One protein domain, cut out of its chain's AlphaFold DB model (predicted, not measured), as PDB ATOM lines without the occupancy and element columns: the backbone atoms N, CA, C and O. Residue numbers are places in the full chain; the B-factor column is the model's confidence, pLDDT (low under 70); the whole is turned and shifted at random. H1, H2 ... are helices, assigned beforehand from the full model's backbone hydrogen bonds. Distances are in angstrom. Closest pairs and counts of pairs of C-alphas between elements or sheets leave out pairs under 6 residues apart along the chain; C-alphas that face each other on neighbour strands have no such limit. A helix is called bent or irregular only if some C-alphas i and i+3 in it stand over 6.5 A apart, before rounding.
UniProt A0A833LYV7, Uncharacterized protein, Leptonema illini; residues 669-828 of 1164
ATOM      1  N   SER A 669     -28.076 -10.838 -34.833       93.38
ATOM      2  CA  SER A 669     -27.268 -11.820 -34.103       93.38
ATOM      3  C   SER A 669     -26.563 -12.791 -35.047       93.38
ATOM      4  O   SER A 669     -25.425 -13.158 -34.794       93.38
ATOM      5  N   PHE A 670     -27.222 -13.189 -36.141       95.56
ATOM      6  CA  PHE A 670     -26.629 -14.088 -37.127       95.56
ATOM      7  C   PHE A 670     -25.517 -13.389 -37.910       95.56
ATOM      8  O   PHE A 670     -24.446 -13.961 -38.068       95.56
ATOM      9  N   VAL A 671     -25.750 -12.150 -38.362       95.94
ATOM     10  CA  VAL A 671     -24.744 -11.343 -39.079       95.94
ATOM     11  C   VAL A 671     -23.456 -11.237 -38.254       95.94
ATOM     12  O   VAL A 671     -22.362 -11.501 -38.747       95.94
ATOM     13  N   HIS A 672     -23.594 -10.925 -36.966       95.31
ATOM     14  CA  HIS A 672     -22.469 -10.844 -36.042       95.31
ATOM     15  C   HIS A 672     -21.813 -12.213 -35.761       95.31
ATOM     16  O   HIS A 672     -20.584 -12.311 -35.767       95.31
ATOM     17  N   ASP A 673     -22.595 -13.282 -35.554       94.69
ATOM     18  CA  ASP A 673     -22.070 -14.648 -35.374       94.69
ATOM     19  C   ASP A 673     -21.289 -15.128 -36.617       94.69
ATOM     20  O   ASP A 673     -20.267 -15.810 -36.494       94.69
ATOM     21  N   TYR A 674     -21.735 -14.746 -37.819       95.88
ATOM     22  CA  TYR A 674     -21.062 -15.072 -39.074       95.88
ATOM     23  C   TYR A 674     -19.697 -14.383 -39.176       95.88
ATOM     24  O   TYR A 674     -18.698 -15.060 -39.408       95.88
ATOM     25  N   LEU A 675     -19.619 -13.073 -38.910       96.56
ATOM     26  CA  LEU A 675     -18.347 -12.336 -38.913       96.56
ATOM     27  C   LEU A 675     -17.327 -12.921 -37.922       96.56
ATOM     28  O   LEU A 675     -16.152 -13.040 -38.256       96.56
ATOM     29  N   LYS A 676     -17.771 -13.367 -36.739       95.38
ATOM     30  CA  LYS A 676     -16.908 -14.083 -35.780       95.38
ATOM     31  C   LYS A 676     -16.411 -15.425 -36.302       95.38
ATOM     32  O   LYS A 676     -15.286 -15.822 -36.017       95.38
ATOM     33  N   THR A 677     -17.255 -16.138 -37.039       93.25
ATOM     34  CA  THR A 677     -16.874 -17.414 -37.653       93.25
ATOM     35  C   THR A 677     -15.808 -17.190 -38.724       93.25
ATOM     36  O   THR A 677     -14.843 -17.946 -38.787       93.25
ATOM     37  N   VAL A 678     -15.944 -16.126 -39.520       93.50
ATOM     38  CA  VAL A 678     -14.947 -15.721 -40.524       93.50
ATOM     39  C   VAL A 678     -13.626 -15.324 -39.860       93.50
ATOM     40  O   VAL A 678     -12.574 -15.792 -40.290       93.50
ATOM     41  N   GLU A 679     -13.669 -14.541 -38.776       94.50
ATOM     42  CA  GLU A 679     -12.482 -14.205 -37.972       94.50
ATOM     43  C   GLU A 679     -11.759 -15.475 -37.489       94.50
ATOM     44  O   GLU A 679     -10.571 -15.641 -37.745       94.50
ATOM     45  N   GLN A 680     -12.475 -16.428 -36.885       91.56
ATOM     46  CA  GLN A 680     -11.885 -17.688 -36.409       91.56
ATOM     47  C   GLN A 680     -11.342 -18.572 -37.540       91.56
ATOM     48  O   GLN A 680     -10.338 -19.261 -37.366       91.56
ATOM     49  N   ALA A 681     -12.012 -18.592 -38.694       88.06
ATOM     50  CA  ALA A 681     -11.564 -19.364 -39.847       88.06
ATOM     51  C   ALA A 681     -10.275 -18.786 -40.453       88.06
ATOM     52  O   ALA A 681      -9.419 -19.557 -40.886       88.06
ATOM     53  N   SER A 682     -10.114 -17.458 -40.429       89.12
ATOM     54  CA  SER A 682      -8.954 -16.749 -40.989       89.12
ATOM     55  C   SER A 682      -7.609 -17.164 -40.382       89.12
ATOM     56  O   SER A 682      -6.587 -17.089 -41.054       89.12
ATOM     57  N   GLU A 683      -7.606 -17.684 -39.151       86.50
ATOM     58  CA  GLU A 683      -6.400 -18.196 -38.488       86.50
ATOM     59  C   GLU A 683      -5.860 -19.490 -39.121       86.50
ATOM     60  O   GLU A 683      -4.715 -19.867 -38.877       86.50
ATOM     61  N   LYS A 684      -6.687 -20.202 -39.899       85.06
ATOM     62  CA  LYS A 684      -6.384 -21.546 -40.416       85.06
ATOM     63  C   LYS A 684      -6.294 -21.625 -41.934       85.06
ATOM     64  O   LYS A 684      -5.886 -22.663 -42.445       85.06
ATOM     65  N   ILE A 685      -6.718 -20.586 -42.647       83.69
ATOM     66  CA  ILE A 685      -6.822 -20.601 -44.110       83.69
ATOM     67  C   ILE A 685      -5.848 -19.610 -44.737       83.69
ATOM     68  O   ILE A 685      -5.526 -18.585 -44.145       83.69
ATOM     69  N   GLY A 686      -5.383 -19.923 -45.948       80.31
ATOM     70  CA  GLY A 686      -4.431 -19.076 -46.661       80.31
ATOM     71  C   GLY A 686      -5.055 -17.816 -47.266       80.31
ATOM     72  O   GLY A 686      -4.508 -16.728 -47.162       80.31
ATOM     73  N   SER A 687      -6.232 -17.930 -47.871       85.06
ATOM     74  CA  SER A 687      -7.000 -16.793 -48.392       85.06
ATOM     75  C   SER A 687      -8.486 -17.142 -48.449       85.06
ATOM     76  O   SER A 687      -8.860 -18.313 -48.332       85.06
ATOM     77  N   PHE A 688      -9.349 -16.142 -48.601       87.88
ATOM     78  CA  PHE A 688     -10.797 -16.333 -48.659       87.88
ATOM     79  C   PHE A 688     -11.244 -16.565 -50.092       87.88
ATOM     80  O   PHE A 688     -11.063 -15.709 -50.951       87.88
ATOM     81  N   GLU A 689     -11.900 -17.694 -50.363       86.81
ATOM     82  CA  GLU A 689     -12.679 -17.833 -51.595       86.81
ATOM     83  C   GLU A 689     -13.644 -16.655 -51.799       86.81
ATOM     84  O   GLU A 689     -14.190 -16.133 -50.820       86.81
ATOM     85  N   PHE A 690     -13.920 -16.286 -53.060       87.38
ATOM     86  CA  PHE A 690     -14.744 -15.114 -53.380       87.38
ATOM     87  C   PHE A 690     -16.066 -15.094 -52.615       87.38
ATOM     88  O   PHE A 690     -16.426 -14.078 -52.029       87.38
ATOM     89  N   ARG A 691     -16.751 -16.244 -52.525       89.56
ATOM     90  CA  ARG A 691     -18.012 -16.358 -51.780       89.56
ATOM     91  C   ARG A 691     -17.888 -15.941 -50.314       89.56
ATOM     92  O   ARG A 691     -18.792 -15.311 -49.782       89.56
ATOM     93  N   VAL A 692     -16.787 -16.289 -49.647       92.62
ATOM     94  CA  VAL A 692     -16.562 -15.943 -48.236       92.62
ATOM     95  C   VAL A 692     -16.294 -14.450 -48.118       92.62
ATOM     96  O   VAL A 692     -16.872 -13.802 -47.250       92.62
ATOM     97  N   LEU A 693     -15.484 -13.904 -49.025       92.88
ATOM     98  CA  LEU A 693     -15.154 -12.485 -49.062       92.88
ATOM     99  C   LEU A 693     -16.390 -11.611 -49.329       92.88
ATOM    100  O   LEU A 693     -16.650 -10.673 -48.578       92.88
ATOM    101  N   TYR A 694     -17.194 -11.966 -50.335       94.50
ATOM    102  CA  TYR A 694     -18.468 -11.318 -50.658       94.50
ATOM    103  C   TYR A 694     -19.419 -11.327 -49.456       94.50
ATOM    104  O   TYR A 694     -19.906 -10.282 -49.018       94.50
ATOM    105  N   ASN A 695     -19.632 -12.504 -48.859       95.94
ATOM    106  CA  ASN A 695     -20.540 -12.672 -47.726       95.94
ATOM    107  C   ASN A 695     -20.060 -11.909 -46.480       95.94
ATOM    108  O   ASN A 695     -20.876 -11.320 -45.770       95.94
ATOM    109  N   ALA A 696     -18.753 -11.910 -46.198       97.12
ATOM    110  CA  ALA A 696     -18.171 -11.190 -45.067       97.12
ATOM    111  C   ALA A 696     -18.261  -9.669 -45.252       97.12
ATOM    112  O   ALA A 696     -18.609  -8.963 -44.303       97.12
ATOM    113  N   ALA A 697     -18.019  -9.168 -46.465       97.19
ATOM    114  CA  ALA A 697     -18.180  -7.756 -46.792       97.19
ATOM    115  C   ALA A 697     -19.638  -7.296 -46.621       97.19
ATOM    116  O   ALA A 697     -19.894  -6.349 -45.874       97.19
ATOM    117  N   GLU A 698     -20.604  -7.998 -47.220       97.31
ATOM    118  CA  GLU A 698     -22.029  -7.662 -47.080       97.31
ATOM    119  C   GLU A 698     -22.511  -7.777 -45.624       97.31
ATOM    120  O   GLU A 698     -23.292  -6.943 -45.159       97.31
ATOM    121  N   ALA A 699     -21.998  -8.743 -44.851       97.81
ATOM    122  CA  ALA A 699     -22.266  -8.835 -43.416       97.81
ATOM    123  C   ALA A 699     -21.733  -7.616 -42.643       97.81
ATOM    124  O   ALA A 699     -22.453  -7.045 -41.819       97.81
ATOM    125  N   ALA A 700     -20.496  -7.187 -42.912       98.00
ATOM    126  CA  ALA A 700     -19.881  -6.034 -42.256       98.00
ATOM    127  C   ALA A 700     -20.618  -4.726 -42.588       98.00
ATOM    128  O   ALA A 700     -20.944  -3.956 -41.680       98.00
ATOM    129  N   ILE A 701     -20.949  -4.516 -43.865       97.44
ATOM    130  CA  ILE A 701     -21.758  -3.388 -44.351       97.44
ATOM    131  C   ILE A 701     -23.137  -3.394 -43.672       97.44
ATOM    132  O   ILE A 701     -23.613  -2.361 -43.200       97.44
ATOM    133  N   THR A 702     -23.776  -4.561 -43.577       97.44
ATOM    134  CA  THR A 702     -25.089  -4.724 -42.936       97.44
ATOM    135  C   THR A 702     -25.047  -4.395 -41.450       97.44
ATOM    136  O   THR A 702     -25.902  -3.656 -40.958       97.44
ATOM    137  N   PHE A 703     -24.048  -4.906 -40.729       97.19
ATOM    138  CA  PHE A 703     -23.924  -4.675 -39.295       97.19
ATOM    139  C   PHE A 703     -23.673  -3.192 -38.992       97.19
ATOM    140  O   PHE A 703     -24.370  -2.603 -38.162       97.19
ATOM    141  N   ALA A 704     -22.748  -2.571 -39.732       95.44
ATOM    142  CA  ALA A 704     -22.419  -1.154 -39.603       95.44
ATOM    143  C   ALA A 704     -23.567  -0.219 -40.007       95.44
ATOM    144  O   ALA A 704     -23.705   0.852 -39.415       95.44
ATOM    145  N   GLY A 705     -24.385  -0.608 -40.989       93.81
ATOM    146  CA  GLY A 705     -25.521   0.189 -41.454       93.81
ATOM    147  C   GLY A 705     -26.728   0.171 -40.511       93.81
ATOM    148  O   GLY A 705     -27.447   1.163 -40.429       93.81
ATOM    149  N   LEU A 706     -26.957  -0.932 -39.788       94.88
ATOM    150  CA  LEU A 706     -28.123  -1.081 -38.906       94.88
ATOM    151  C   LEU A 706     -27.838  -0.734 -37.439       94.88
ATOM    152  O   LEU A 706     -28.698  -0.136 -36.788       94.88
ATOM    153  N   VAL A 707     -26.667  -1.109 -36.903       95.00
ATOM    154  CA  VAL A 707     -26.312  -0.895 -35.485       95.00
ATOM    155  C   VAL A 707     -24.875  -0.375 -35.352       95.00
ATOM    156  O   VAL A 707     -23.986  -1.087 -34.880       95.00
ATOM    157  N   PRO A 708     -24.616   0.883 -35.752       92.94
ATOM    158  CA  PRO A 708     -23.261   1.428 -35.811       92.94
ATOM    159  C   PRO A 708     -22.557   1.489 -34.448       92.94
ATOM    160  O   PRO A 708     -21.343   1.303 -34.382       92.94
ATOM    161  N   GLU A 709     -23.308   1.707 -33.363       93.94
ATOM    162  CA  GLU A 709     -22.771   1.807 -31.997       93.94
ATOM    163  C   GLU A 709     -22.056   0.520 -31.549       93.94
ATOM    164  O   GLU A 709     -21.012   0.596 -30.901       93.94
ATOM    165  N   ASP A 710     -22.571  -0.645 -31.955       94.06
ATOM    166  CA  ASP A 710     -21.988  -1.955 -31.645       94.06
ATOM    167  C   ASP A 710     -21.015  -2.423 -32.739       94.06
ATOM    168  O   ASP A 710     -19.972  -3.020 -32.454       94.06
ATOM    169  N   ALA A 711     -21.338  -2.138 -34.004       94.62
ATOM    170  CA  ALA A 711     -20.588  -2.626 -35.152       94.62
ATOM    171  C   ALA A 711     -19.216  -1.964 -35.301       94.62
ATOM    172  O   ALA A 711     -18.237  -2.658 -35.565       94.62
ATOM    173  N   VAL A 712     -19.106  -0.643 -35.116       96.12
ATOM    174  CA  VAL A 712     -17.833   0.070 -35.325       96.12
ATOM    175  C   VAL A 712     -16.736  -0.426 -34.368       96.12
ATOM    176  O   VAL A 712     -15.650  -0.749 -34.855       96.12
ATOM    177  N   PRO A 713     -16.963  -0.556 -33.043       96.62
ATOM    178  CA  PRO A 713     -15.969  -1.145 -32.144       96.62
ATOM    179  C   PRO A 713     -15.596  -2.584 -32.518       96.62
ATOM    180  O   PRO A 713     -14.419  -2.940 -32.466       96.62
ATOM    181  N   PHE A 714     -16.577  -3.401 -32.919       97.12
ATOM    182  CA  PHE A 714     -16.347  -4.787 -33.324       97.12
ATOM    183  C   PHE A 714     -15.485  -4.883 -34.590       97.12
ATOM    184  O   PHE A 714     -14.483  -5.591 -34.589       97.12
ATOM    185  N   LEU A 715     -15.821  -4.134 -35.644       97.56
ATOM    186  CA  LEU A 715     -15.086  -4.141 -36.912       97.56
ATOM    187  C   LEU A 715     -13.668  -3.577 -36.760       97.56
ATOM    188  O   LEU A 715     -12.747  -4.084 -37.393       97.56
ATOM    189  N   LYS A 716     -13.461  -2.587 -35.879       97.00
ATOM    190  CA  LYS A 716     -12.109  -2.155 -35.490       97.00
ATOM    191  C   LYS A 716     -11.340  -3.274 -34.789       97.00
ATOM    192  O   LYS A 716     -10.164  -3.463 -35.074       97.00
ATOM    193  N   GLY A 717     -11.993  -4.024 -33.901       96.06
ATOM    194  CA  GLY A 717     -11.409  -5.214 -33.279       96.06
ATOM    195  C   GLY A 717     -10.974  -6.246 -34.320       96.06
ATOM    196  O   GLY A 717      -9.823  -6.662 -34.312       96.06
ATOM    197  N   LEU A 718     -11.856  -6.562 -35.269       95.81
ATOM    198  CA  LEU A 718     -11.598  -7.510 -36.354       95.81
ATOM    199  C   LEU A 718     -10.465  -7.040 -37.285       95.81
ATOM    200  O   LEU A 718      -9.603  -7.834 -37.651       95.81
ATOM    201  N   PHE A 719     -10.396  -5.741 -37.595       97.00
ATOM    202  CA  PHE A 719      -9.269  -5.134 -38.311       97.00
ATOM    203  C   PHE A 719      -7.942  -5.318 -37.551       97.00
ATOM    204  O   PHE A 719      -6.936  -5.701 -38.144       97.00
ATOM    205  N   GLN A 720      -7.932  -5.104 -36.231       95.81
ATOM    206  CA  GLN A 720      -6.736  -5.293 -35.402       95.81
ATOM    207  C   GLN A 720      -6.333  -6.772 -35.278       95.81
ATOM    208  O   GLN A 720      -5.142  -7.075 -35.337       95.81
ATOM    209  N   THR A 721      -7.296  -7.696 -35.172       94.25
ATOM    210  CA  THR A 721      -7.032  -9.143 -35.248       94.25
ATOM    211  C   THR A 721      -6.353  -9.489 -36.573       94.25
ATOM    212  O   THR A 721      -5.311 -10.144 -36.580       94.25
ATOM    213  N   ALA A 722      -6.885  -8.979 -37.688       94.56
ATOM    214  CA  ALA A 722      -6.353  -9.237 -39.022       94.56
ATOM    215  C   ALA A 722      -4.892  -8.783 -39.176       94.56
ATOM    216  O   ALA A 722      -4.082  -9.486 -39.779       94.56
ATOM    217  N   LEU A 723      -4.512  -7.641 -38.586       93.69
ATOM    218  CA  LEU A 723      -3.127  -7.157 -38.618       93.69
ATOM    219  C   LEU A 723      -2.123  -8.145 -38.002       93.69
ATOM    220  O   LEU A 723      -0.969  -8.159 -38.448       93.69
ATOM    221  N   GLY A 724      -2.563  -8.946 -37.024       91.75
ATOM    222  CA  GLY A 724      -1.769  -9.954 -36.321       91.75
ATOM    223  C   GLY A 724      -1.700 -11.325 -37.001       91.75
ATOM    224  O   GLY A 724      -0.971 -12.187 -36.512       91.75
ATOM    225  N   LEU A 725      -2.422 -11.541 -38.107       91.00
ATOM    226  CA  LEU A 725      -2.370 -12.799 -38.854       91.00
ATOM    227  C   LEU A 725      -1.015 -12.977 -39.552       91.00
ATOM    228  O   LEU A 725      -0.442 -12.028 -40.096       91.00
ATOM    229  N   THR A 726      -0.514 -14.213 -39.545       85.44
ATOM    230  CA  THR A 726       0.744 -14.594 -40.206       85.44
ATOM    231  C   THR A 726       0.572 -14.755 -41.712       85.44
ATOM    232  O   THR A 726       1.477 -14.407 -42.464       85.44
ATOM    233  N   ASN A 727      -0.586 -15.250 -42.158       85.00
ATOM    234  CA  ASN A 727      -0.868 -15.409 -43.576       85.00
ATOM    235  C   ASN A 727      -1.302 -14.076 -44.209       85.00
ATOM    236  O   ASN A 727      -2.291 -13.470 -43.792       85.00
ATOM    237  N   ALA A 728      -0.571 -13.634 -45.235       83.94
ATOM    238  CA  ALA A 728      -0.799 -12.356 -45.897       83.94
ATOM    239  C   ALA A 728      -2.114 -12.296 -46.702       83.94
ATOM    240  O   ALA A 728      -2.748 -11.241 -46.718       83.94
ATOM    241  N   GLY A 729      -2.566 -13.406 -47.298       87.19
ATOM    242  CA  GLY A 729      -3.827 -13.465 -48.042       87.19
ATOM    243  C   GLY A 729      -5.027 -13.252 -47.118       87.19
ATOM    244  O   GLY A 729      -5.723 -12.241 -47.219       87.19
ATOM    245  N   ALA A 730      -5.197 -14.144 -46.137       89.81
ATOM    246  CA  ALA A 730      -6.271 -14.069 -45.145       89.81
ATOM    247  C   ALA A 730      -6.264 -12.749 -44.353       89.81
ATOM    248  O   ALA A 730      -7.326 -12.199 -44.058       89.81
ATOM    249  N   LYS A 731      -5.076 -12.203 -44.056       92.75
ATOM    250  CA  LYS A 731      -4.918 -10.876 -43.447       92.75
ATOM    251  C   LYS A 731      -5.622  -9.788 -44.246       92.75
ATOM    252  O   LYS A 731      -6.415  -9.036 -43.684       92.75
ATOM    253  N   ILE A 732      -5.313  -9.672 -45.531       92.12
ATOM    254  CA  ILE A 732      -5.843  -8.581 -46.350       92.12
ATOM    255  C   ILE A 732      -7.327  -8.810 -46.650       92.12
ATOM    256  O   ILE A 732      -8.093  -7.852 -46.602       92.12
ATOM    257  N   ASP A 733      -7.755 -10.056 -46.867       93.62
ATOM    258  CA  ASP A 733      -9.164 -10.393 -47.105       93.62
ATOM    259  C   ASP A 733     -10.048 -10.031 -45.895       93.62
ATOM    260  O   ASP A 733     -11.138  -9.457 -46.039       93.62
ATOM    261  N   LEU A 734      -9.555 -10.296 -44.679       95.44
ATOM    262  CA  LEU A 734     -10.241  -9.928 -43.443       95.44
ATOM    263  C   LEU A 734     -10.233  -8.406 -43.220       95.44
ATOM    264  O   LEU A 734     -11.259  -7.845 -42.826       95.44
ATOM    265  N   ILE A 735      -9.125  -7.719 -43.533       96.44
ATOM    266  CA  ILE A 735      -9.050  -6.248 -43.515       96.44
ATOM    267  C   ILE A 735     -10.059  -5.639 -44.496       96.44
ATOM    268  O   ILE A 735     -10.805  -4.740 -44.113       96.44
ATOM    269  N   ALA A 736     -10.120  -6.130 -45.736       95.75
ATOM    270  CA  ALA A 736     -11.050  -5.646 -46.754       95.75
ATOM    271  C   ALA A 736     -12.508  -5.813 -46.305       95.75
ATOM    272  O   ALA A 736     -13.307  -4.875 -46.398       95.75
ATOM    273  N   SER A 737     -12.835  -6.967 -45.719       96.31
ATOM    274  CA  SER A 737     -14.157  -7.237 -45.145       96.31
ATOM    275  C   SER A 737     -14.492  -6.268 -44.002       96.31
ATOM    276  O   SER A 737     -15.571  -5.677 -43.990       96.31
ATOM    277  N   ALA A 738     -13.556  -6.029 -43.073       96.88
ATOM    278  CA  ALA A 738     -13.737  -5.078 -41.971       96.88
ATOM    279  C   ALA A 738     -13.959  -3.643 -42.470       96.88
ATOM    280  O   ALA A 738     -14.881  -2.948 -42.029       96.88
ATOM    281  N   LEU A 739     -13.112  -3.211 -43.408       96.75
ATOM    282  CA  LEU A 739     -13.141  -1.870 -43.983       96.75
ATOM    283  C   LEU A 739     -14.449  -1.594 -44.710       96.75
ATOM    284  O   LEU A 739     -14.949  -0.480 -44.612       96.75
ATOM    285  N   SER A 740     -15.040  -2.601 -45.352       96.38
ATOM    286  CA  SER A 740     -16.338  -2.483 -46.026       96.38
ATOM    287  C   SER A 740     -17.417  -1.903 -45.098       96.38
ATOM    288  O   SER A 740     -18.143  -0.990 -45.476       96.38
ATOM    289  N   GLY A 741     -17.485  -2.356 -43.840       95.25
ATOM    290  CA  GLY A 741     -18.403  -1.779 -42.852       95.25
ATOM    291  C   GLY A 741     -17.916  -0.455 -42.248       95.25
ATOM    292  O   GLY A 741     -18.713   0.461 -42.044       95.25
ATOM    293  N   LEU A 742     -16.611  -0.322 -41.979       94.44
ATOM    294  CA  LEU A 742     -16.033   0.901 -41.400       94.44
ATOM    295  C   LEU A 742     -16.138   2.115 -42.335       94.44
ATOM    296  O   LEU A 742     -16.252   3.235 -41.843       94.44
ATOM    297  N   LEU A 743     -16.133   1.896 -43.653       92.31
ATOM    298  CA  LEU A 743     -16.252   2.924 -44.693       92.31
ATOM    299  C   LEU A 743     -17.536   3.744 -44.598       92.31
ATOM    300  O   LEU A 743     -17.530   4.909 -44.978       92.31
ATOM    301  N   LEU A 744     -18.612   3.166 -44.060       89.25
ATOM    302  CA  LEU A 744     -19.877   3.872 -43.841       89.25
ATOM    303  C   LEU A 744     -19.794   4.920 -42.714       89.25
ATOM    304  O   LEU A 744     -20.762   5.635 -42.467       89.25
ATOM    305  N   HIS A 745     -18.657   4.991 -42.016       88.56
ATOM    306  CA  HIS A 745     -18.419   5.824 -40.841       88.56
ATOM    307  C   HIS A 745     -17.084   6.575 -40.952       88.56
ATOM    308  O   HIS A 745     -16.343   6.464 -41.928       88.56
ATOM    309  N   GLN A 746     -16.746   7.369 -39.933       82.62
ATOM    310  CA  GLN A 746     -15.502   8.140 -39.928       82.62
ATOM    311  C   GLN A 746     -14.264   7.226 -39.861       82.62
ATOM    312  O   GLN A 746     -14.006   6.577 -38.845       82.62
ATOM    313  N   LEU A 747     -13.464   7.237 -40.932       83.81
ATOM    314  CA  LEU A 747     -12.201   6.505 -41.009       83.81
ATOM    315  C   LEU A 747     -11.060   7.189 -40.243       83.81
ATOM    316  O   LEU A 747     -10.970   8.415 -40.166       83.81
ATOM    317  N   GLU A 748     -10.140   6.358 -39.755       88.69
ATOM    318  CA  GLU A 748      -8.846   6.764 -39.200       88.69
ATOM    319  C   GLU A 748      -7.784   6.718 -40.310       88.69
ATOM    320  O   GLU A 748      -8.014   6.123 -41.366       88.69
ATOM    321  N   ASP A 749      -6.617   7.327 -40.085       87.75
ATOM    322  CA  ASP A 749      -5.541   7.382 -41.087       87.75
ATOM    323  C   ASP A 749      -5.094   5.992 -41.556       87.75
ATOM    324  O   ASP A 749      -4.919   5.771 -42.754       87.75
ATOM    325  N   GLU A 750      -4.969   5.039 -40.631       91.50
ATOM    326  CA  GLU A 750      -4.581   3.663 -40.949       91.50
ATOM    327  C   GLU A 750      -5.618   2.981 -41.858       91.50
ATOM    328  O   GLU A 750      -5.257   2.359 -42.859       91.50
ATOM    329  N   HIS A 751      -6.914   3.170 -41.583       92.06
ATOM    330  CA  HIS A 751      -7.990   2.634 -42.420       92.06
ATOM    331  C   HIS A 751      -7.963   3.231 -43.836       92.06
ATOM    332  O   HIS A 751      -8.162   2.510 -44.813       92.06
ATOM    333  N   ARG A 752      -7.677   4.537 -43.966       88.81
ATOM    334  CA  ARG A 752      -7.545   5.206 -45.273       88.81
ATOM    335  C   ARG A 752      -6.368   4.670 -46.087       88.81
ATOM    336  O   ARG A 752      -6.504   4.474 -47.290       88.81
ATOM    337  N   GLN A 753      -5.227   4.417 -45.447       90.06
ATOM    338  CA  GLN A 753      -4.055   3.853 -46.125       90.06
ATOM    339  C   GLN A 753      -4.333   2.443 -46.652       90.06
ATOM    340  O   GLN A 753      -4.004   2.140 -47.798       90.06
ATOM    341  N   TRP A 754      -4.993   1.604 -45.849       92.81
ATOM    342  CA  TRP A 754      -5.392   0.267 -46.280       92.81
ATOM    343  C   TRP A 754      -6.447   0.281 -47.384       92.81
ATOM    344  O   TRP A 754      -6.352  -0.522 -48.306       92.81
ATOM    345  N   LEU A 755      -7.405   1.210 -47.338       92.00
ATOM    346  CA  LEU A 755      -8.376   1.394 -48.416       92.00
ATOM    347  C   LEU A 755      -7.683   1.668 -49.757       92.00
ATOM    348  O   LEU A 755      -7.981   1.005 -50.747       92.00
ATOM    349  N   LEU A 756      -6.738   2.615 -49.779       89.94
ATOM    350  CA  LEU A 756      -5.975   2.953 -50.984       89.94
ATOM    351  C   LEU A 756      -5.107   1.785 -51.466       89.94
ATOM    352  O   LEU A 756      -4.977   1.585 -52.669       89.94
ATOM    353  N   ARG A 757      -4.541   1.002 -50.541       90.31
ATOM    354  CA  ARG A 757      -3.779  -0.212 -50.857       90.31
ATOM    355  C   ARG A 757      -4.650  -1.288 -51.502       90.31
ATOM    356  O   ARG A 757      -4.271  -1.831 -52.530       90.31
ATOM    357  N   ILE A 758      -5.830  -1.550 -50.940       91.38
ATOM    358  CA  ILE A 758      -6.762  -2.557 -51.462       91.38
ATOM    359  C   ILE A 758      -7.306  -2.135 -52.826       91.38
ATOM    360  O   ILE A 758      -7.154  -2.874 -53.788       91.38
ATOM    361  N   LEU A 759      -7.890  -0.937 -52.935       89.38
ATOM    362  CA  LEU A 759      -8.458  -0.453 -54.199       89.38
ATOM    363  C   LEU A 759      -7.387  -0.199 -55.268       89.38
ATOM    364  O   LEU A 759      -7.687  -0.223 -56.459       89.38
ATOM    365  N   GLY A 760      -6.155   0.088 -54.849       86.00
ATOM    366  CA  GLY A 760      -5.015   0.291 -55.734       86.00
ATOM    367  C   GLY A 760      -4.437  -0.996 -56.318       86.00
ATOM    368  O   GLY A 760      -3.619  -0.896 -57.227       86.00
ATOM    369  N   ASN A 761      -4.836  -2.177 -55.833       82.38
ATOM    370  CA  ASN A 761      -4.467  -3.438 -56.467       82.38
ATOM    371  C   ASN A 761      -5.141  -3.520 -57.847       82.38
ATOM    372  O   ASN A 761      -6.343  -3.279 -57.959       82.38
ATOM    373  N   ARG A 762      -4.360  -3.783 -58.898       76.00
ATOM    374  CA  ARG A 762      -4.813  -3.690 -60.293       76.00
ATOM    375  C   ARG A 762      -5.087  -5.052 -60.943       76.00
ATOM    376  O   ARG A 762      -5.632  -5.058 -62.037       76.00
ATOM    377  N   ASN A 763      -4.771  -6.183 -60.305       67.75
ATOM    378  CA  ASN A 763      -4.751  -7.483 -60.991       67.75
ATOM    379  C   ASN A 763      -5.829  -8.470 -60.511       67.75
ATOM    380  O   ASN A 763      -5.531  -9.482 -59.890       67.75
ATOM    381  N   GLY A 764      -7.104  -8.162 -60.764       63.31
ATOM    382  CA  GLY A 764      -8.206  -9.130 -60.623       63.31
ATOM    383  C   GLY A 764      -8.504  -9.632 -59.209       63.31
ATOM    384  O   GLY A 764      -9.335 -10.516 -59.029       63.31
ATOM    385  N   GLU A 765      -7.864  -9.069 -58.186       77.50
ATOM    386  CA  GLU A 765      -8.023  -9.506 -56.806       77.50
ATOM    387  C   GLU A 765      -9.426  -9.214 -56.259       77.50
ATOM    388  O   GLU A 765      -9.834  -8.064 -56.090       77.50
ATOM    389  N   TYR A 766     -10.151 -10.264 -55.876       85.31
ATOM    390  CA  TYR A 766     -11.561 -10.158 -55.485       85.31
ATOM    391  C   TYR A 766     -11.824  -9.341 -54.214       85.31
ATOM    392  O   TYR A 766     -12.938  -8.866 -53.985       85.31
ATOM    393  N   ARG A 767     -10.782  -9.122 -53.407       88.75
ATOM    394  CA  ARG A 767     -10.797  -8.335 -52.163       88.75
ATOM    395  C   ARG A 767     -11.280  -6.894 -52.320       88.75
ATOM    396  O   ARG A 767     -11.687  -6.281 -51.335       88.75
ATOM    397  N   VAL A 768     -11.268  -6.352 -53.537       91.06
ATOM    398  CA  VAL A 768     -11.755  -4.992 -53.814       91.06
ATOM    399  C   VAL A 768     -13.278  -4.875 -53.759       91.06
ATOM    400  O   VAL A 768     -13.779  -3.782 -53.502       91.06
ATOM    401  N   TYR A 769     -14.015  -5.981 -53.933       92.75
ATOM    402  CA  TYR A 769     -15.480  -5.978 -54.010       92.75
ATOM    403  C   TYR A 769     -16.136  -5.252 -52.826       92.75
ATOM    404  O   TYR A 769     -16.924  -4.330 -53.019       92.75
ATOM    405  N   GLY A 770     -15.794  -5.639 -51.594       94.00
ATOM    406  CA  GLY A 770     -16.441  -5.109 -50.394       94.00
ATOM    407  C   GLY A 770     -16.276  -3.592 -50.226       94.00
ATOM    408  O   GLY A 770     -17.276  -2.884 -50.066       94.00
ATOM    409  N   PRO A 771     -15.042  -3.060 -50.312       95.19
ATOM    410  CA  PRO A 771     -14.808  -1.621 -50.330       95.19
ATOM    411  C   PRO A 771     -15.559  -0.877 -51.443       95.19
ATOM    412  O   PRO A 771     -16.119   0.184 -51.174       95.19
ATOM    413  N   LEU A 772     -15.624  -1.426 -52.662       94.62
ATOM    414  CA  LEU A 772     -16.389  -0.831 -53.767       94.62
ATOM    415  C   LEU A 772     -17.895  -0.799 -53.455       94.62
ATOM    416  O   LEU A 772     -18.520   0.258 -53.537       94.62
ATOM    417  N   ALA A 773     -18.461  -1.915 -52.989       93.94
ATOM    418  CA  ALA A 773     -19.869  -2.009 -52.601       93.94
ATOM    419  C   ALA A 773     -20.238  -1.037 -51.462       93.94
ATOM    420  O   ALA A 773     -21.342  -0.484 -51.429       93.94
ATOM    421  N   ALA A 774     -19.313  -0.788 -50.532       94.50
ATOM    422  CA  ALA A 774     -19.489   0.211 -49.483       94.50
ATOM    423  C   ALA A 774     -19.454   1.650 -50.030       94.50
ATOM    424  O   ALA A 774     -20.297   2.461 -49.646       94.50
ATOM    425  N   LEU A 775     -18.528   1.961 -50.949       93.69
ATOM    426  CA  LEU A 775     -18.433   3.271 -51.612       93.69
ATOM    427  C   LEU A 775     -19.681   3.595 -52.447       93.69
ATOM    428  O   LEU A 775     -20.122   4.742 -52.451       93.69
ATOM    429  N   ALA A 776     -20.286   2.594 -53.090       91.00
ATOM    430  CA  ALA A 776     -21.554   2.732 -53.809       91.00
ATOM    431  C   ALA A 776     -22.724   3.166 -52.903       91.00
ATOM    432  O   ALA A 776     -23.644   3.844 -53.350       91.00
ATOM    433  N   GLY A 777     -22.697   2.790 -51.618       85.62
ATOM    434  CA  GLY A 777     -23.727   3.137 -50.633       85.62
ATOM    435  C   GLY A 777     -23.378   4.315 -49.719       85.62
ATOM    436  O   GLY A 777     -24.104   4.558 -48.753       85.62
ATOM    437  N   LEU A 778     -22.261   5.000 -49.964       88.56
ATOM    438  CA  LEU A 778     -21.732   6.042 -49.089       88.56
ATOM    439  C   LEU A 778     -22.449   7.380 -49.297       88.56
ATOM    440  O   LEU A 778     -22.617   7.827 -50.429       88.56
ATOM    441  N   ASP A 779     -22.795   8.071 -48.208       86.81
ATOM    442  CA  ASP A 779     -23.285   9.451 -48.283       86.81
ATOM    443  C   ASP A 779     -22.109  10.423 -48.479       86.81
ATOM    444  O   ASP A 779     -21.493  10.906 -47.522       86.81
ATOM    445  N   VAL A 780     -21.802  10.717 -49.745       83.75
ATOM    446  CA  VAL A 780     -20.689  11.589 -50.162       83.75
ATOM    447  C   VAL A 780     -20.807  12.998 -49.562       83.75
ATOM    448  O   VAL A 780     -19.794  13.663 -49.331       83.75
ATOM    449  N   SER A 781     -22.022  13.450 -49.219       80.88
ATOM    450  CA  SER A 781     -22.252  14.771 -48.618       80.88
ATOM    451  C   SER A 781     -21.714  14.904 -47.187       80.88
ATOM    452  O   SER A 781     -21.526  16.022 -46.701       80.88
ATOM    453  N   GLN A 782     -21.440  13.779 -46.519       81.00
ATOM    454  CA  GLN A 782     -20.960  13.724 -45.136       81.00
ATOM    455  C   GLN A 782     -19.451  13.461 -45.027       81.00
ATOM    456  O   GLN A 782     -18.929  13.294 -43.921       81.00
ATOM    457  N   LEU A 783     -18.731  13.440 -46.152       81.38
ATOM    458  CA  LEU A 783     -17.299  13.168 -46.160       81.38
ATOM    459  C   LEU A 783     -16.472  14.321 -45.556       81.38
ATOM    460  O   LEU A 783     -16.751  15.496 -45.813       81.38
ATOM    461  N   PRO A 784     -15.420  14.012 -44.773       77.88
ATOM    462  CA  PRO A 784     -14.475  15.010 -44.279       77.88
ATOM    463  C   PRO A 784     -13.762  15.777 -45.403       77.88
ATOM    464  O   PRO A 784     -13.507  15.242 -46.478       77.88
ATOM    465  N   ALA A 785     -13.362  17.022 -45.130       78.44
ATOM    466  CA  ALA A 785     -12.665  17.868 -46.106       78.44
ATOM    467  C   ALA A 785     -11.273  17.340 -46.518       78.44
ATOM    468  O   ALA A 785     -10.756  17.732 -47.560       78.44
ATOM    469  N   ASP A 786     -10.660  16.484 -45.699       76.25
ATOM    470  CA  ASP A 786      -9.374  15.817 -45.927       76.25
ATOM    471  C   ASP A 786      -9.513  14.425 -46.576       76.25
ATOM    472  O   ASP A 786      -8.539  13.677 -46.655       76.25
ATOM    473  N   TRP A 787     -10.708  14.060 -47.056       81.44
ATOM    474  CA  TRP A 787     -10.937  12.810 -47.780       81.44
ATOM    475  C   TRP A 787     -10.134  12.762 -49.098       81.44
ATOM    476  O   TRP A 787     -10.211  13.710 -49.888       81.44
ATOM    477  N   PRO A 788      -9.396  11.672 -49.395       82.62
ATOM    478  CA  PRO A 788      -8.562  11.555 -50.594       82.62
ATOM    479  C   PRO A 788      -9.402  11.218 -51.842       82.62
ATOM    480  O   PRO A 788      -9.228  10.182 -52.482       82.62
ATOM    481  N   ALA A 789     -10.342  12.102 -52.191       81.69
ATOM    482  CA  ALA A 789     -11.330  11.878 -53.248       81.69
ATOM    483  C   ALA A 789     -10.688  11.590 -54.614       81.69
ATOM    484  O   ALA A 789     -11.164  10.728 -55.347       81.69
ATOM    485  N   ALA A 790      -9.604  12.295 -54.950       83.88
ATOM    486  CA  ALA A 790      -8.920  12.139 -56.231       83.88
ATOM    487  C   ALA A 790      -8.245  10.765 -56.366       83.88
ATOM    488  O   ALA A 790      -8.409  10.108 -57.391       83.88
ATOM    489  N   ASP A 791      -7.539  10.319 -55.322       84.19
ATOM    490  CA  ASP A 791      -6.845   9.029 -55.322       84.19
ATOM    491  C   ASP A 791      -7.849   7.871 -55.354       84.19
ATOM    492  O   ASP A 791      -7.711   6.956 -56.160       84.19
ATOM    493  N   ILE A 792      -8.919   7.951 -54.553       87.06
ATOM    494  CA  ILE A 792      -9.982   6.936 -54.548       87.06
ATOM    495  C   ILE A 792     -10.692   6.892 -55.904       87.06
ATOM    496  O   ILE A 792     -10.879   5.803 -56.437       87.06
ATOM    497  N   LYS A 793     -11.030   8.046 -56.502       87.06
ATOM    498  CA  LYS A 793     -11.633   8.097 -57.847       87.06
ATOM    499  C   LYS A 793     -10.749   7.377 -58.873       87.06
ATOM    500  O   LYS A 793     -11.257   6.578 -59.655       87.06
ATOM    501  N   ALA A 794      -9.439   7.630 -58.853       83.69
ATOM    502  CA  ALA A 794      -8.489   6.991 -59.763       83.69
ATOM    503  C   ALA A 794      -8.329   5.480 -59.507       83.69
ATOM    504  O   ALA A 794      -8.163   4.701 -60.449       83.69
ATOM    505  N   SER A 795      -8.389   5.041 -58.249       86.88
ATOM    506  CA  SER A 795      -8.384   3.615 -57.909       86.88
ATOM    507  C   SER A 795      -9.657   2.911 -58.385       86.88
ATOM    508  O   SER A 795      -9.556   1.878 -59.037       86.88
ATOM    509  N   VAL A 796     -10.837   3.496 -58.143       89.06
ATOM    510  CA  VAL A 796     -12.137   2.930 -58.552       89.06
ATOM    511  C   VAL A 796     -12.261   2.833 -60.073       89.06
ATOM    512  O   VAL A 796     -12.672   1.789 -60.565       89.06
ATOM    513  N   TYR A 797     -11.863   3.872 -60.823       84.44
ATOM    514  CA  TYR A 797     -12.006   3.915 -62.290       84.44
ATOM    515  C   TYR A 797     -11.381   2.708 -63.005       84.44
ATOM    516  O   TYR A 797     -11.888   2.252 -64.020       84.44
ATOM    517  N   HIS A 798     -10.295   2.159 -62.471       78.31
ATOM    518  CA  HIS A 798      -9.644   0.992 -63.063       78.31
ATOM    519  C   HIS A 798     -10.495  -0.279 -62.997       78.31
ATOM    520  O   HIS A 798     -10.430  -1.115 -63.888       78.31
ATOM    521  N   HIS A 799     -11.300  -0.420 -61.946       82.94
ATOM    522  CA  HIS A 799     -12.153  -1.590 -61.740       82.94
ATOM    523  C   HIS A 799     -13.465  -1.507 -62.527       82.94
ATOM    524  O   HIS A 799     -14.198  -2.485 -62.588       82.94
ATOM    525  N   VAL A 800     -13.754  -0.356 -63.144       81.94
ATOM    526  CA  VAL A 800     -14.946  -0.131 -63.977       81.94
ATOM    527  C   VAL A 800     -14.879  -0.891 -65.308       81.94
ATOM    528  O   VAL A 800     -15.922  -1.215 -65.865       81.94
ATOM    529  N   TYR A 801     -13.674  -1.156 -65.822       72.94
ATOM    530  CA  TYR A 801     -13.446  -1.716 -67.162       72.94
ATOM    531  C   TYR A 801     -12.524  -2.940 -67.123       72.94
ATOM    532  O   TYR A 801     -11.601  -3.064 -67.924       72.94
ATOM    533  N   PHE A 802     -12.740  -3.820 -66.146       66.06
ATOM    534  CA  PHE A 802     -11.970  -5.056 -66.017       66.06
ATOM    535  C   PHE A 802     -12.263  -5.995 -67.205       66.06
ATOM    536  O   PHE A 802     -13.432  -6.182 -67.530       66.06
ATOM    537  N   ASP A 803     -11.234  -6.545 -67.873       56.88
ATOM    538  CA  ASP A 803     -11.388  -7.341 -69.111       56.88
ATOM    539  C   ASP A 803     -12.294  -8.570 -68.857       56.88
ATOM    540  O   ASP A 803     -11.916  -9.471 -68.101       56.88
ATOM    541  N   PRO A 804     -13.515  -8.618 -69.425       47.00
ATOM    542  CA  PRO A 804     -14.558  -9.550 -69.006       47.00
ATOM    543  C   PRO A 804     -14.515 -10.888 -69.755       47.00
ATOM    544  O   PRO A 804     -15.542 -11.558 -69.851       47.00
ATOM    545  N   LYS A 805     -13.361 -11.310 -70.294       46.53
ATOM    546  CA  LYS A 805     -13.231 -12.593 -71.013       46.53
ATOM    547  C   LYS A 805     -12.511 -13.719 -70.247       46.53
ATOM    548  O   LYS A 805     -11.622 -14.354 -70.816       46.53
ATOM    549  N   PRO A 806     -12.868 -14.054 -68.998       43.75
ATOM    550  CA  PRO A 806     -12.459 -15.332 -68.440       43.75
ATOM    551  C   PRO A 806     -13.283 -16.448 -69.099       43.75
ATOM    552  O   PRO A 806     -14.510 -16.395 -69.121       43.75
ATOM    553  N   MET A 807     -12.621 -17.488 -69.610       36.38
ATOM    554  CA  MET A 807     -13.309 -18.666 -70.161       36.38
ATOM    555  C   MET A 807     -14.108 -19.457 -69.102       36.38
ATOM    556  O   MET A 807     -14.905 -20.308 -69.481       36.38
ATOM    557  N   VAL A 808     -13.905 -19.203 -67.795       43.03
ATOM    558  CA  VAL A 808     -14.443 -20.053 -66.706       43.03
ATOM    559  C   VAL A 808     -14.883 -19.295 -65.423       43.03
ATOM    560  O   VAL A 808     -15.660 -19.844 -64.646       43.03
ATOM    561  N   ASP A 809     -14.462 -18.042 -65.169       58.16
ATOM    562  CA  ASP A 809     -14.726 -17.335 -63.888       58.16
ATOM    563  C   ASP A 809     -15.505 -16.013 -64.038       58.16
ATOM    564  O   ASP A 809     -14.936 -14.973 -64.335       58.16
ATOM    565  N   TYR A 810     -16.805 -16.017 -63.740       61.72
ATOM    566  CA  TYR A 810     -17.669 -14.827 -63.819       61.72
ATOM    567  C   TYR A 810     -17.527 -13.833 -62.644       61.72
ATOM    568  O   TYR A 810     -18.222 -12.814 -62.604       61.72
ATOM    569  N   THR A 811     -16.651 -14.089 -61.667       72.06
ATOM    570  CA  THR A 811     -16.432 -13.211 -60.498       72.06
ATOM    571  C   THR A 811     -16.119 -11.747 -60.850       72.06
ATOM    572  O   THR A 811     -16.670 -10.863 -60.178       72.06
ATOM    573  N   PRO A 812     -15.313 -11.433 -61.886       74.19
ATOM    574  CA  PRO A 812     -15.000 -10.050 -62.241       74.19
ATOM    575  C   PRO A 812     -16.224  -9.171 -62.527       74.19
ATOM    576  O   PRO A 812     -16.197  -7.983 -62.211       74.19
ATOM    577  N   MET A 813     -17.334  -9.747 -63.005       76.31
ATOM    578  CA  MET A 813     -18.576  -9.003 -63.256       76.31
ATOM    579  C   MET A 813     -19.160  -8.374 -61.978       76.31
ATOM    580  O   MET A 813     -19.733  -7.287 -62.021       76.31
ATOM    581  N   TYR A 814     -18.998  -9.020 -60.815       81.25
ATOM    582  CA  TYR A 814     -19.465  -8.475 -59.533       81.25
ATOM    583  C   TYR A 814     -18.630  -7.276 -59.076       81.25
ATOM    584  O   TYR A 814     -19.158  -6.340 -58.473       81.25
ATOM    585  N   ILE A 815     -17.324  -7.309 -59.347       86.25
ATOM    586  CA  ILE A 815     -16.405  -6.206 -59.051       86.25
ATOM    587  C   ILE A 815     -16.700  -5.032 -59.973       86.25
ATOM    588  O   ILE A 815     -16.812  -3.910 -59.484       86.25
ATOM    589  N   GLU A 816     -16.884  -5.296 -61.267       83.06
ATOM    590  CA  GLU A 816     -17.235  -4.284 -62.261       83.06
ATOM    591  C   GLU A 816     -18.526  -3.556 -61.868       83.06
ATOM    592  O   GLU A 816     -18.538  -2.329 -61.756       83.06
ATOM    593  N   ALA A 817     -19.595  -4.304 -61.578       85.38
ATOM    594  CA  ALA A 817     -20.872  -3.729 -61.168       85.38
ATOM    595  C   ALA A 817     -20.719  -2.841 -59.919       85.38
ATOM    596  O   ALA A 817     -21.163  -1.693 -59.910       85.38
ATOM    597  N   ALA A 818     -20.014  -3.328 -58.889       90.31
ATOM    598  CA  ALA A 818     -19.752  -2.548 -57.681       90.31
ATOM    599  C   ALA A 818     -18.872  -1.310 -57.949       90.31
ATOM    600  O   ALA A 818     -19.082  -0.263 -57.335       90.31
ATOM    601  N   ALA A 819     -17.895  -1.403 -58.857       90.06
ATOM    602  CA  ALA A 819     -17.022  -0.295 -59.235       90.06
ATOM    603  C   ALA A 819     -17.772   0.802 -59.990       90.06
ATOM    604  O   ALA A 819     -17.540   1.983 -59.728       90.06
ATOM    605  N   ARG A 820     -18.686   0.424 -60.890       88.81
ATOM    606  CA  ARG A 820     -19.551   1.353 -61.627       88.81
ATOM    607  C   ARG A 820     -20.450   2.123 -60.674       88.81
ATOM    608  O   ARG A 820     -20.389   3.350 -60.664       88.81
ATOM    609  N   ASP A 821     -21.171   1.416 -59.806       90.81
ATOM    610  CA  ASP A 821     -22.035   2.042 -58.801       90.81
ATOM    611  C   ASP A 821     -21.233   2.979 -57.877       90.81
ATOM    612  O   ASP A 821     -21.659   4.098 -57.578       90.81
ATOM    613  N   ALA A 822     -20.035   2.561 -57.452       92.88
ATOM    614  CA  ALA A 822     -19.144   3.389 -56.644       92.88
ATOM    615  C   ALA A 822     -18.667   4.639 -57.395       92.88
ATOM    616  O   ALA A 822     -18.652   5.730 -56.823       92.88
ATOM    617  N   TYR A 823     -18.274   4.504 -58.662       91.25
ATOM    618  CA  TYR A 823     -17.796   5.620 -59.474       91.25
ATOM    619  C   TYR A 823     -18.908   6.642 -59.723       91.25
ATOM    620  O   TYR A 823     -18.690   7.840 -59.518       91.25
ATOM    621  N   GLU A 824     -20.101   6.187 -60.108       91.69
ATOM    622  CA  GLU A 824     -21.259   7.053 -60.336       91.69
ATOM    623  C   GLU A 824     -21.662   7.787 -59.051       91.69
ATOM    624  O   GLU A 824     -21.860   9.003 -59.084       91.69
ATOM    625  N   ASN A 825     -21.678   7.098 -57.902       91.88
ATOM    626  CA  ASN A 825     -21.957   7.728 -56.609       91.88
ATOM    627  C   ASN A 825     -20.907   8.793 -56.236       91.88
ATOM    628  O   ASN A 825     -21.250   9.864 -55.743       91.88
ATOM    629  N   LEU A 826     -19.620   8.527 -56.488       89.25
ATOM    630  CA  LEU A 826     -18.524   9.439 -56.132       89.25
ATOM    631  C   LEU A 826     -18.386  10.648 -57.067       89.25
ATOM    632  O   LEU A 826     -17.790  11.651 -56.669       89.25
ATOM    633  N   THR A 827     -18.856  10.548 -58.312       87.06
ATOM    634  CA  THR A 827     -18.565  11.540 -59.362       87.06
ATOM    635  C   THR A 827     -19.791  12.212 -59.959       87.06
ATOM    636  O   THR A 827     -19.634  13.263 -60.578       87.06
ATOM    637  N   GLU A 828     -20.980  11.628 -59.788       85.31
ATOM    638  CA  GLU A 828     -22.213  11.989 -60.502       85.31
ATOM    639  C   GLU A 828     -22.097  11.855 -62.044       85.31
ATOM    640  O   GLU A 828     -22.960  12.334 -62.784       85.31
TER     641      GLU A 828
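Overview. This is residues 669 to 828 of the 1164 residues of an uncharacterized protein of Leptonema illini (UniProt A0A833LYV7). Helices are stacked in a compact pile: H2, H4 and H6 pack together as a triangular core, with H1 and H3 covering one side of H2 and H4, and H8 packed on H6 away from them. H7 packs beside H8, H5 crosses H4 and H6 steeply, and the loop of residues 805 to 810 sticks out. The printed part has 160 residues with eight named helices, H1 to H8 in chain order, and no named strand: all helix. It is compact, with a radius of gyration of the C-alphas of 14.7 A, and spans 42 by 36 by 26 A.

Along the chain. Find C-alpha 690 at (-14.744, -15.114, -53.380); from there H2, residues 690 to 706, runs 24.2 A. The four helices that touch H2 are H4, residues 728 to 742, 20.7 A; H6, residues 766 to 776, 16.4 A; H1, residues 669 to 682, 20.2 A, beginning at C-alpha 669 (-27.268, -11.820, -34.103); and H3, residues 708 to 723, 22.1 A. H6 is only just irregular: C-alphas 767 and 770 are 6.7 A apart. Look also for H5, residues 749 to 759, 15.6 A, between H4 and H6 along the chain; after H6 come H7, residues 789 to 799, 15.9 A, and H8, residues 811 to 827, 24.9 A, ending at C-alpha 827 (-18.565, 11.540, -59.362).

Arrangement. H1, H2, H3, H4 and H6 form a bundle, a group of helices side by side. Start at H2: it touches H4 the same way at a shallow tilt of 28 degrees, the closest C-alphas, of Ile 701 and Gly 741, being 4.0 A apart. H4 is the hub, touching five helices. It touches H6 at 4.6 A between the C-alphas of Ser 740 and Pro 771, and forms a hairpin with H3, closest at the C-alphas of Ala 722 and Lys 731, 4.9 A. H1 and H2 are a hairpin at a steep tilt of 42 degrees, closest at the C-alphas of Val 671 and Ala 699, 5.6 A. H5 touches H4 at a steep tilt of 67 degrees, closest at the C-alphas of Leu 739 and His 751, 7.0 A. Look next at the C-alphas of Ala 776 and Ala 822, 3.8 A apart, where H6 and H8 come closest. H7 and H8 are a hairpin, closest at the C-alphas of His 799 and Ala 819, 5.6 A; H1 and H8 are apart. In H1, H2 and H5 every O i to N i+4 pair is within hydrogen-bond range; the counts are 11 of 12 in H3, 10 of 11 in H4, 5 of 7 in H6 and H7, and 12 of 13 in H8.

Size, cuts and confidence. The two C-alphas farthest apart are those of Glu 709 and Met 807, 44.3 A. The printed part has no cut. The links H6 to H7 and H7 to H8 are long, and residues 805 to 810 in the latter stand free. The mean pLDDT of the printed part is 87.3; look for values under 70 at residues 763 to 764 and 802 to 810.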